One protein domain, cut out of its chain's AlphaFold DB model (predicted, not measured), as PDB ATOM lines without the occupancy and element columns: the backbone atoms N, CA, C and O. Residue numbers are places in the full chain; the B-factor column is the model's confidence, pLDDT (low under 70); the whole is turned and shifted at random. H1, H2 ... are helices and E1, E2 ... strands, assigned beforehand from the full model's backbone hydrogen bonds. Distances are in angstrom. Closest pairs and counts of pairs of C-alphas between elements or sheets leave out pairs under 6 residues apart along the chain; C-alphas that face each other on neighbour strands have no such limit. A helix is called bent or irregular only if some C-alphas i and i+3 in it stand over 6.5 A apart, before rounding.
ATOM      1  N   THR A 144     -15.385  26.618 -31.538       77.38
ATOM      2  CA  THR A 144     -14.845  26.655 -32.888       77.38
ATOM      3  C   THR A 144     -15.673  27.597 -33.749       77.38
ATOM      4  O   THR A 144     -16.897  27.664 -33.651       77.38
ATOM      5  N   ARG A 145     -14.992  28.339 -34.624       81.00
ATOM      6  CA  ARG A 145     -15.609  29.175 -35.653       81.00
ATOM      7  C   ARG A 145     -15.180  28.710 -37.037       81.00
ATOM      8  O   ARG A 145     -14.080  28.189 -37.216       81.00
ATOM      9  N   LEU A 146     -16.024  28.953 -38.032       77.50
ATOM     10  CA  LEU A 146     -15.686  28.713 -39.432       77.50
ATOM     11  C   LEU A 146     -15.035  29.968 -40.022       77.50
ATOM     12  O   LEU A 146     -15.580  31.065 -39.903       77.50
ATOM     13  N   THR A 147     -13.873  29.820 -40.658       74.50
ATOM     14  CA  THR A 147     -13.291  30.903 -41.464       74.50
ATOM     15  C   THR A 147     -14.096  31.111 -42.754       74.50
ATOM     16  O   THR A 147     -14.830  30.211 -43.171       74.50
ATOM     17  N   PRO A 148     -13.933  32.250 -43.457       78.69
ATOM     18  CA  PRO A 148     -14.522  32.457 -44.786       78.69
ATOM     19  C   PRO A 148     -14.145  31.376 -45.815       78.69
ATOM     20  O   PRO A 148     -14.842  31.197 -46.809       78.69
ATOM     21  N   MET A 149     -13.063  30.629 -45.563       75.62
ATOM     22  CA  MET A 149     -12.621  29.488 -46.371       75.62
ATOM     23  C   MET A 149     -13.223  28.139 -45.934       75.62
ATOM     24  O   MET A 149     -12.867  27.103 -46.492       75.62
ATOM     25  N   GLY A 150     -14.124  28.131 -44.948       77.69
ATOM     26  CA  GLY A 150     -14.795  26.928 -44.453       77.69
ATOM     27  C   GLY A 150     -13.931  26.044 -43.551       77.69
ATOM     28  O   GLY A 150     -14.283  24.887 -43.332       77.69
ATOM     29  N   VAL A 151     -12.811  26.558 -43.031       78.25
ATOM     30  CA  VAL A 151     -11.948  25.818 -42.101       78.25
ATOM     31  C   VAL A 151     -12.423  26.066 -40.675       78.25
ATOM     32  O   VAL A 151     -12.597  27.213 -40.263       78.25
ATOM     33  N   GLU A 152     -12.624  24.989 -39.919       80.00
ATOM     34  CA  GLU A 152     -12.926  25.058 -38.493       80.00
ATOM     35  C   GLU A 152     -11.660  25.447 -37.716       80.00
ATOM     36  O   GLU A 152     -10.636  24.758 -37.762       80.00
ATOM     37  N   VAL A 153     -11.715  26.593 -37.042       82.06
ATOM     38  CA  VAL A 153     -10.601  27.163 -36.281       82.06
ATOM     39  C   VAL A 153     -11.052  27.538 -34.876       82.06
ATOM     40  O   VAL A 153     -12.219  27.846 -34.642       82.06
ATOM     41  N   ASN A 154     -10.116  27.536 -33.931       82.44
ATOM     42  CA  ASN A 154     -10.370  28.009 -32.573       82.44
ATOM     43  C   ASN A 154     -10.714  29.513 -32.589       82.44
ATOM     44  O   ASN A 154     -10.096  30.279 -33.331       82.44
ATOM     45  N   GLU A 155     -11.673  29.957 -31.776       82.75
ATOM     46  CA  GLU A 155     -12.011  31.381 -31.639       82.75
ATOM     47  C   GLU A 155     -10.843  32.254 -31.166       82.75
ATOM     48  O   GLU A 155     -10.747  33.415 -31.572       82.75
ATOM     49  N   GLU A 156      -9.924  31.690 -30.372       81.88
ATOM     50  CA  GLU A 156      -8.719  32.376 -29.889       81.88
ATOM     51  C   GLU A 156      -7.729  32.701 -31.032       81.88
ATOM     52  O   GLU A 156      -6.815  33.510 -30.866       81.88
ATOM     53  N   GLN A 157      -7.916  32.115 -32.224       85.31
ATOM     54  CA  GLN A 157      -7.132  32.446 -33.410       85.31
ATOM     55  C   GLN A 157      -7.478  33.862 -33.928       85.31
ATOM     56  O   GLN A 157      -8.654  34.221 -34.033       85.31
ATOM     57  N   PRO A 158      -6.493  34.673 -34.363       86.19
ATOM     58  CA  PRO A 158      -6.748  35.962 -35.005       86.19
ATOM     59  C   PRO A 158      -7.636  35.828 -36.246       86.19
ATOM     60  O   PRO A 158      -7.440  34.924 -37.057       86.19
ATOM     61  N   ILE A 159      -8.594  36.746 -36.416       84.12
ATOM     62  CA  ILE A 159      -9.551  36.732 -37.544       84.12
ATOM     63  C   ILE A 159      -8.836  36.829 -38.893       84.12
ATOM     64  O   ILE A 159      -9.241  36.173 -39.842       84.12
ATOM     65  N   LEU A 160      -7.721  37.563 -38.946       86.94
ATOM     66  CA  LEU A 160      -6.936  37.762 -40.166       86.94
ATOM     67  C   LEU A 160      -6.289  36.469 -40.706       86.94
ATOM     68  O   LEU A 160      -5.873  36.422 -41.861       86.94
ATOM     69  N   LEU A 161      -6.180  35.412 -39.891       82.12
ATOM     70  CA  LEU A 161      -5.632  34.128 -40.324       82.12
ATOM     71  C   LEU A 161      -6.761  33.230 -40.854       82.12
ATOM     72  O   LEU A 161      -7.334  32.437 -40.109       82.12
ATOM     73  N   GLU A 162      -7.081  33.365 -42.142       76.25
ATOM     74  CA  GLU A 162      -8.287  32.766 -42.747       76.25
ATOM     75  C   GLU A 162      -8.051  31.414 -43.454       76.25
ATOM     76  O   GLU A 162      -9.002  30.665 -43.676       76.25
ATOM     77  N   GLY A 163      -6.792  31.073 -43.769       80.88
ATOM     78  CA  GLY A 163      -6.419  29.888 -44.564       80.88
ATOM     79  C   GLY A 163      -5.654  28.787 -43.821       80.88
ATOM     80  O   GLY A 163      -5.204  27.828 -44.442       80.88
ATOM     81  N   ALA A 164      -5.463  28.914 -42.507       81.31
ATOM     82  CA  ALA A 164      -4.748  27.927 -41.699       81.31
ATOM     83  C   ALA A 164      -5.419  27.760 -40.336       81.31
ATOM     84  O   ALA A 164      -6.017  28.702 -39.824       81.31
ATOM     85  N   CYS A 165      -5.284  26.578 -39.738       83.88
ATOM     86  CA  CYS A 165      -5.683  26.323 -38.357       83.88
ATOM     87  C   CYS A 165      -4.418  26.205 -37.498       83.88
ATOM     88  O   CYS A 165      -3.528  25.407 -37.811       83.88
ATOM     89  N   MET A 166      -4.306  27.029 -36.455       84.69
ATOM     90  CA  MET A 166      -3.195  26.945 -35.508       84.69
ATOM     91  C   MET A 166      -3.320  25.705 -34.618       84.69
ATOM     92  O   MET A 166      -4.390  25.396 -34.106       84.69
ATOM     93  N   ARG A 167      -2.197  25.019 -34.388       85.75
ATOM     94  CA  ARG A 167      -2.096  23.924 -33.413       85.75
ATOM     95  C   ARG A 167      -2.119  24.470 -31.984       85.75
ATOM     96  O   ARG A 167      -1.695  25.599 -31.746       85.75
ATOM     97  N   ASP A 168      -2.485  23.632 -31.020       84.56
ATOM     98  CA  ASP A 168      -2.614  24.013 -29.603       84.56
ATOM     99  C   ASP A 168      -1.373  24.716 -29.034       84.56
ATOM    100  O   ASP A 168      -1.484  25.720 -28.335       84.56
ATOM    101  N   TYR A 169      -0.168  24.237 -29.371       86.12
ATOM    102  CA  TYR A 169       1.074  24.871 -28.915       86.12
ATOM    103  C   TYR A 169       1.307  26.249 -29.555       86.12
ATOM    104  O   TYR A 169       1.905  27.122 -28.931       86.12
ATOM    105  N   GLN A 170       0.824  26.465 -30.782       88.38
ATOM    106  CA  GLN A 170       0.914  27.757 -31.467       88.38
ATOM    107  C   GLN A 170      -0.053  28.757 -30.834       88.38
ATOM    108  O   GLN A 170       0.337  29.897 -30.597       88.38
ATOM    109  N   LEU A 171      -1.265  28.316 -30.484       87.94
ATOM    110  CA  LEU A 171      -2.232  29.118 -29.730       87.94
ATOM    111  C   LEU A 171      -1.698  29.476 -28.338       87.94
ATOM    112  O   LEU A 171      -1.739  30.636 -27.941       87.94
ATOM    113  N   ALA A 172      -1.110  28.510 -27.625       85.62
ATOM    114  CA  ALA A 172      -0.477  28.762 -26.332       85.62
ATOM    115  C   ALA A 172       0.687  29.765 -26.441       85.62
ATOM    116  O   ALA A 172       0.787  30.681 -25.626       85.62
ATOM    117  N   GLY A 173       1.536  29.635 -27.466       88.88
ATOM    118  CA  GLY A 173       2.613  30.588 -27.741       88.88
ATOM    119  C   GLY A 173       2.099  31.985 -28.105       88.88
ATOM    120  O   GLY A 173       2.659  32.983 -27.655       88.88
ATOM    121  N   PHE A 174       1.007  32.068 -28.867       88.88
ATOM    122  CA  PHE A 174       0.344  33.325 -29.211       88.88
ATOM    123  C   PHE A 174      -0.254  34.020 -27.980       88.88
ATOM    124  O   PHE A 174      -0.005  35.205 -27.759       88.88
ATOM    125  N   ASN A 175      -0.967  33.281 -27.127       88.12
ATOM    126  CA  ASN A 175      -1.504  33.809 -25.873       88.12
ATOM    127  C   ASN A 175      -0.382  34.261 -24.925       88.12
ATOM    128  O   ASN A 175      -0.497  35.300 -24.281       88.12
ATOM    129  N   TRP A 176       0.743  33.543 -24.896       86.44
ATOM    130  CA  TRP A 176       1.916  33.962 -24.130       86.44
ATOM    131  C   TRP A 176       2.515  35.280 -24.640       86.44
ATOM    132  O   TRP A 176       2.824  36.164 -23.842       86.44
ATOM    133  N   LEU A 177       2.630  35.450 -25.962       89.25
ATOM    134  CA  LEU A 177       3.060  36.715 -26.569       89.25
ATOM    135  C   LEU A 177       2.114  37.867 -26.225       89.25
ATOM    136  O   LEU A 177       2.579  38.968 -25.935       89.25
ATOM    137  N   LYS A 178       0.805  37.608 -26.220       88.38
ATOM    138  CA  LYS A 178      -0.199  38.592 -25.812       88.38
ATOM    139  C   LYS A 178       0.028  39.055 -24.366       88.38
ATOM    140  O   LYS A 178       0.108  40.257 -24.129       88.38
ATOM    141  N   SER A 179       0.247  38.133 -23.425       86.94
ATOM    142  CA  SER A 179       0.532  38.476 -22.021       86.94
ATOM    143  C   SER A 179       1.858  39.219 -21.828       86.94
ATOM    144  O   SER A 179       1.950  40.120 -20.995       86.94
ATOM    145  N   LEU A 180       2.900  38.876 -22.593       88.38
ATOM    146  CA  LEU A 180       4.164  39.624 -22.573       88.38
ATOM    147  C   LEU A 180       3.973  41.065 -23.045       88.38
ATOM    148  O   LEU A 180       4.526  41.989 -22.451       88.38
ATOM    149  N   PHE A 181       3.174  41.249 -24.097       90.31
ATOM    150  CA  PHE A 181       2.866  42.567 -24.631       90.31
ATOM    151  C   PHE A 181       2.091  43.414 -23.616       90.31
ATOM    152  O   PHE A 181       2.468  44.554 -23.362       90.31
ATOM    153  N   GLU A 182       1.064  42.846 -22.980       91.25
ATOM    154  CA  GLU A 182       0.260  43.530 -21.955       91.25
ATOM    155  C   GLU A 182       1.075  43.915 -20.709       91.25
ATOM    156  O   GLU A 182       0.835  44.957 -20.106       91.25
ATOM    157  N   THR A 183       2.070  43.105 -20.339       90.56
ATOM    158  CA  THR A 183       2.942  43.366 -19.179       90.56
ATOM    159  C   THR A 183       4.158  44.243 -19.503       90.56
ATOM    160  O   THR A 183       4.884  44.634 -18.591       90.56
ATOM    161  N   GLY A 184       4.405  44.567 -20.779       89.69
ATOM    162  CA  GLY A 184       5.585  45.325 -21.213       89.69
ATOM    163  C   GLY A 184       6.910  44.575 -21.021       89.69
ATOM    164  O   GLY A 184       7.972  45.196 -20.943       89.69
ATOM    165  N   MET A 185       6.869  43.243 -20.913       84.25
ATOM    166  CA  MET A 185       8.044  42.404 -20.683       84.25
ATOM    167  C   MET A 185       8.647  41.910 -22.001       84.25
ATOM    168  O   MET A 185       7.952  41.419 -22.887       84.25
ATOM    169  N   ASN A 186       9.976  41.952 -22.106       84.06
ATOM    170  CA  ASN A 186      10.688  41.387 -23.252       84.06
ATOM    171  C   ASN A 186      10.918  39.880 -23.049       84.06
ATOM    172  O   ASN A 186      11.618  39.477 -22.120       84.06
ATOM    173  N   GLY A 187      10.372  39.048 -23.939       82.62
ATOM    174  CA  GLY A 187      10.567  37.593 -23.946       82.62
ATOM    175  C   GLY A 187      11.070  37.073 -25.296       82.62
ATOM    176  O   GLY A 187      10.806  37.668 -26.338       82.62
ATOM    177  N   LYS A 188      11.803  35.950 -25.290       76.38
ATOM    178  CA  LYS A 188      12.207  35.215 -26.505       76.38
ATOM    179  C   LYS A 188      11.454  33.887 -26.561       76.38
ATOM    180  O   LYS A 188      11.500  33.139 -25.587       76.38
ATOM    181  N   LEU A 189      10.807  33.567 -27.686       77.06
ATOM    182  CA  LEU A 189      10.313  32.206 -27.916       77.06
ATOM    183  C   LEU A 189      11.508  31.275 -28.133       77.06
ATOM    184  O   LEU A 189      12.317  31.500 -29.030       77.06
ATOM    185  N   ALA A 190      11.601  30.223 -27.325       73.81
ATOM    186  CA  ALA A 190      12.653  29.210 -27.407       73.81
ATOM    187  C   ALA A 190      12.104  27.844 -27.856       73.81
ATOM    188  O   ALA A 190      12.596  26.803 -27.419       73.81
TER     189      ALA A 190
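What this domain is: This is residues 144 to 190 of the 199 residues of an uncharacterized protein of Apolygus lucorum (UniProt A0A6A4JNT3). A small two-stranded hairpin, E1 and E2, makes one end of an elongated model and a single helix, H1, makes the other, with a long looping link of residues 155 to 167 between them. After H1 the last residues, 184 to 190, fold back in the direction of the helix's beginning as a tail with no named element. The printed part has 47 residues, with two named strands and one named helix in the order E1, E2, H1 along the chain, and the sheet, in the order E1 - E2, is antiparallel. The class is mixed, helices and strands, though under half of the residues are in named elements: 22 of 47. The whole is loose, with a radius of gyration of the C-alphas of 12.4 A, and its C-alphas span 36 by 19 by 15 A.

Where its parts are: The sheet has two strands of 3 residues each. E1 is residues 144 to 146, with C-alpha 144 at (-14.845, 26.655, -32.888), and is 6.9 A from first to last C-alpha. E2 is residues 152 to 154 and is 7.1 A long in the same measure. H1 is residues 168 to 183, 16 residues, from C-alpha 168 at (-2.614, 24.013, -29.603) to C-alpha 183 at (2.942, 43.366, -19.179), 22.7 A from first to last C-alpha.

How they stand to each other: E1 and E2 form a hairpin of antiparallel neighbour strands, joined by a tight link of 5 residues. The angle between their N-to-C directions is 135 degrees. The C-alphas of Thr 144 and Asn 154 face each other at 4.7 A, and so do those of Leu 146 and Glu 152, also at 4.7 A. Across the pair, N 145 and O 153 are within hydrogen-bond range at 2.8 A, and N 153 and O 145 at 2.9 A. E1 and H1 are apart, with no C-alpha of the one within 8 A of the other. H1 is not bent, and in its backbone every O i to N i+4 pair is within hydrogen-bond range.

The domain as a whole: The two C-alphas farthest apart, those of Gly 150 and Met 185, are 36.4 A from each other, and those of the first and last printed residues, Thr 144 and Ala 190, are 28.2 A apart. The printed part runs from 144 to 190 with no cut. The link from E2 to H1 is long, with 13 residues, and its C-alphas lie 4 to 13 A from the mean of the C-alphas. The mean pLDDT of the printed part is 83.5, and no printed residue is under 70.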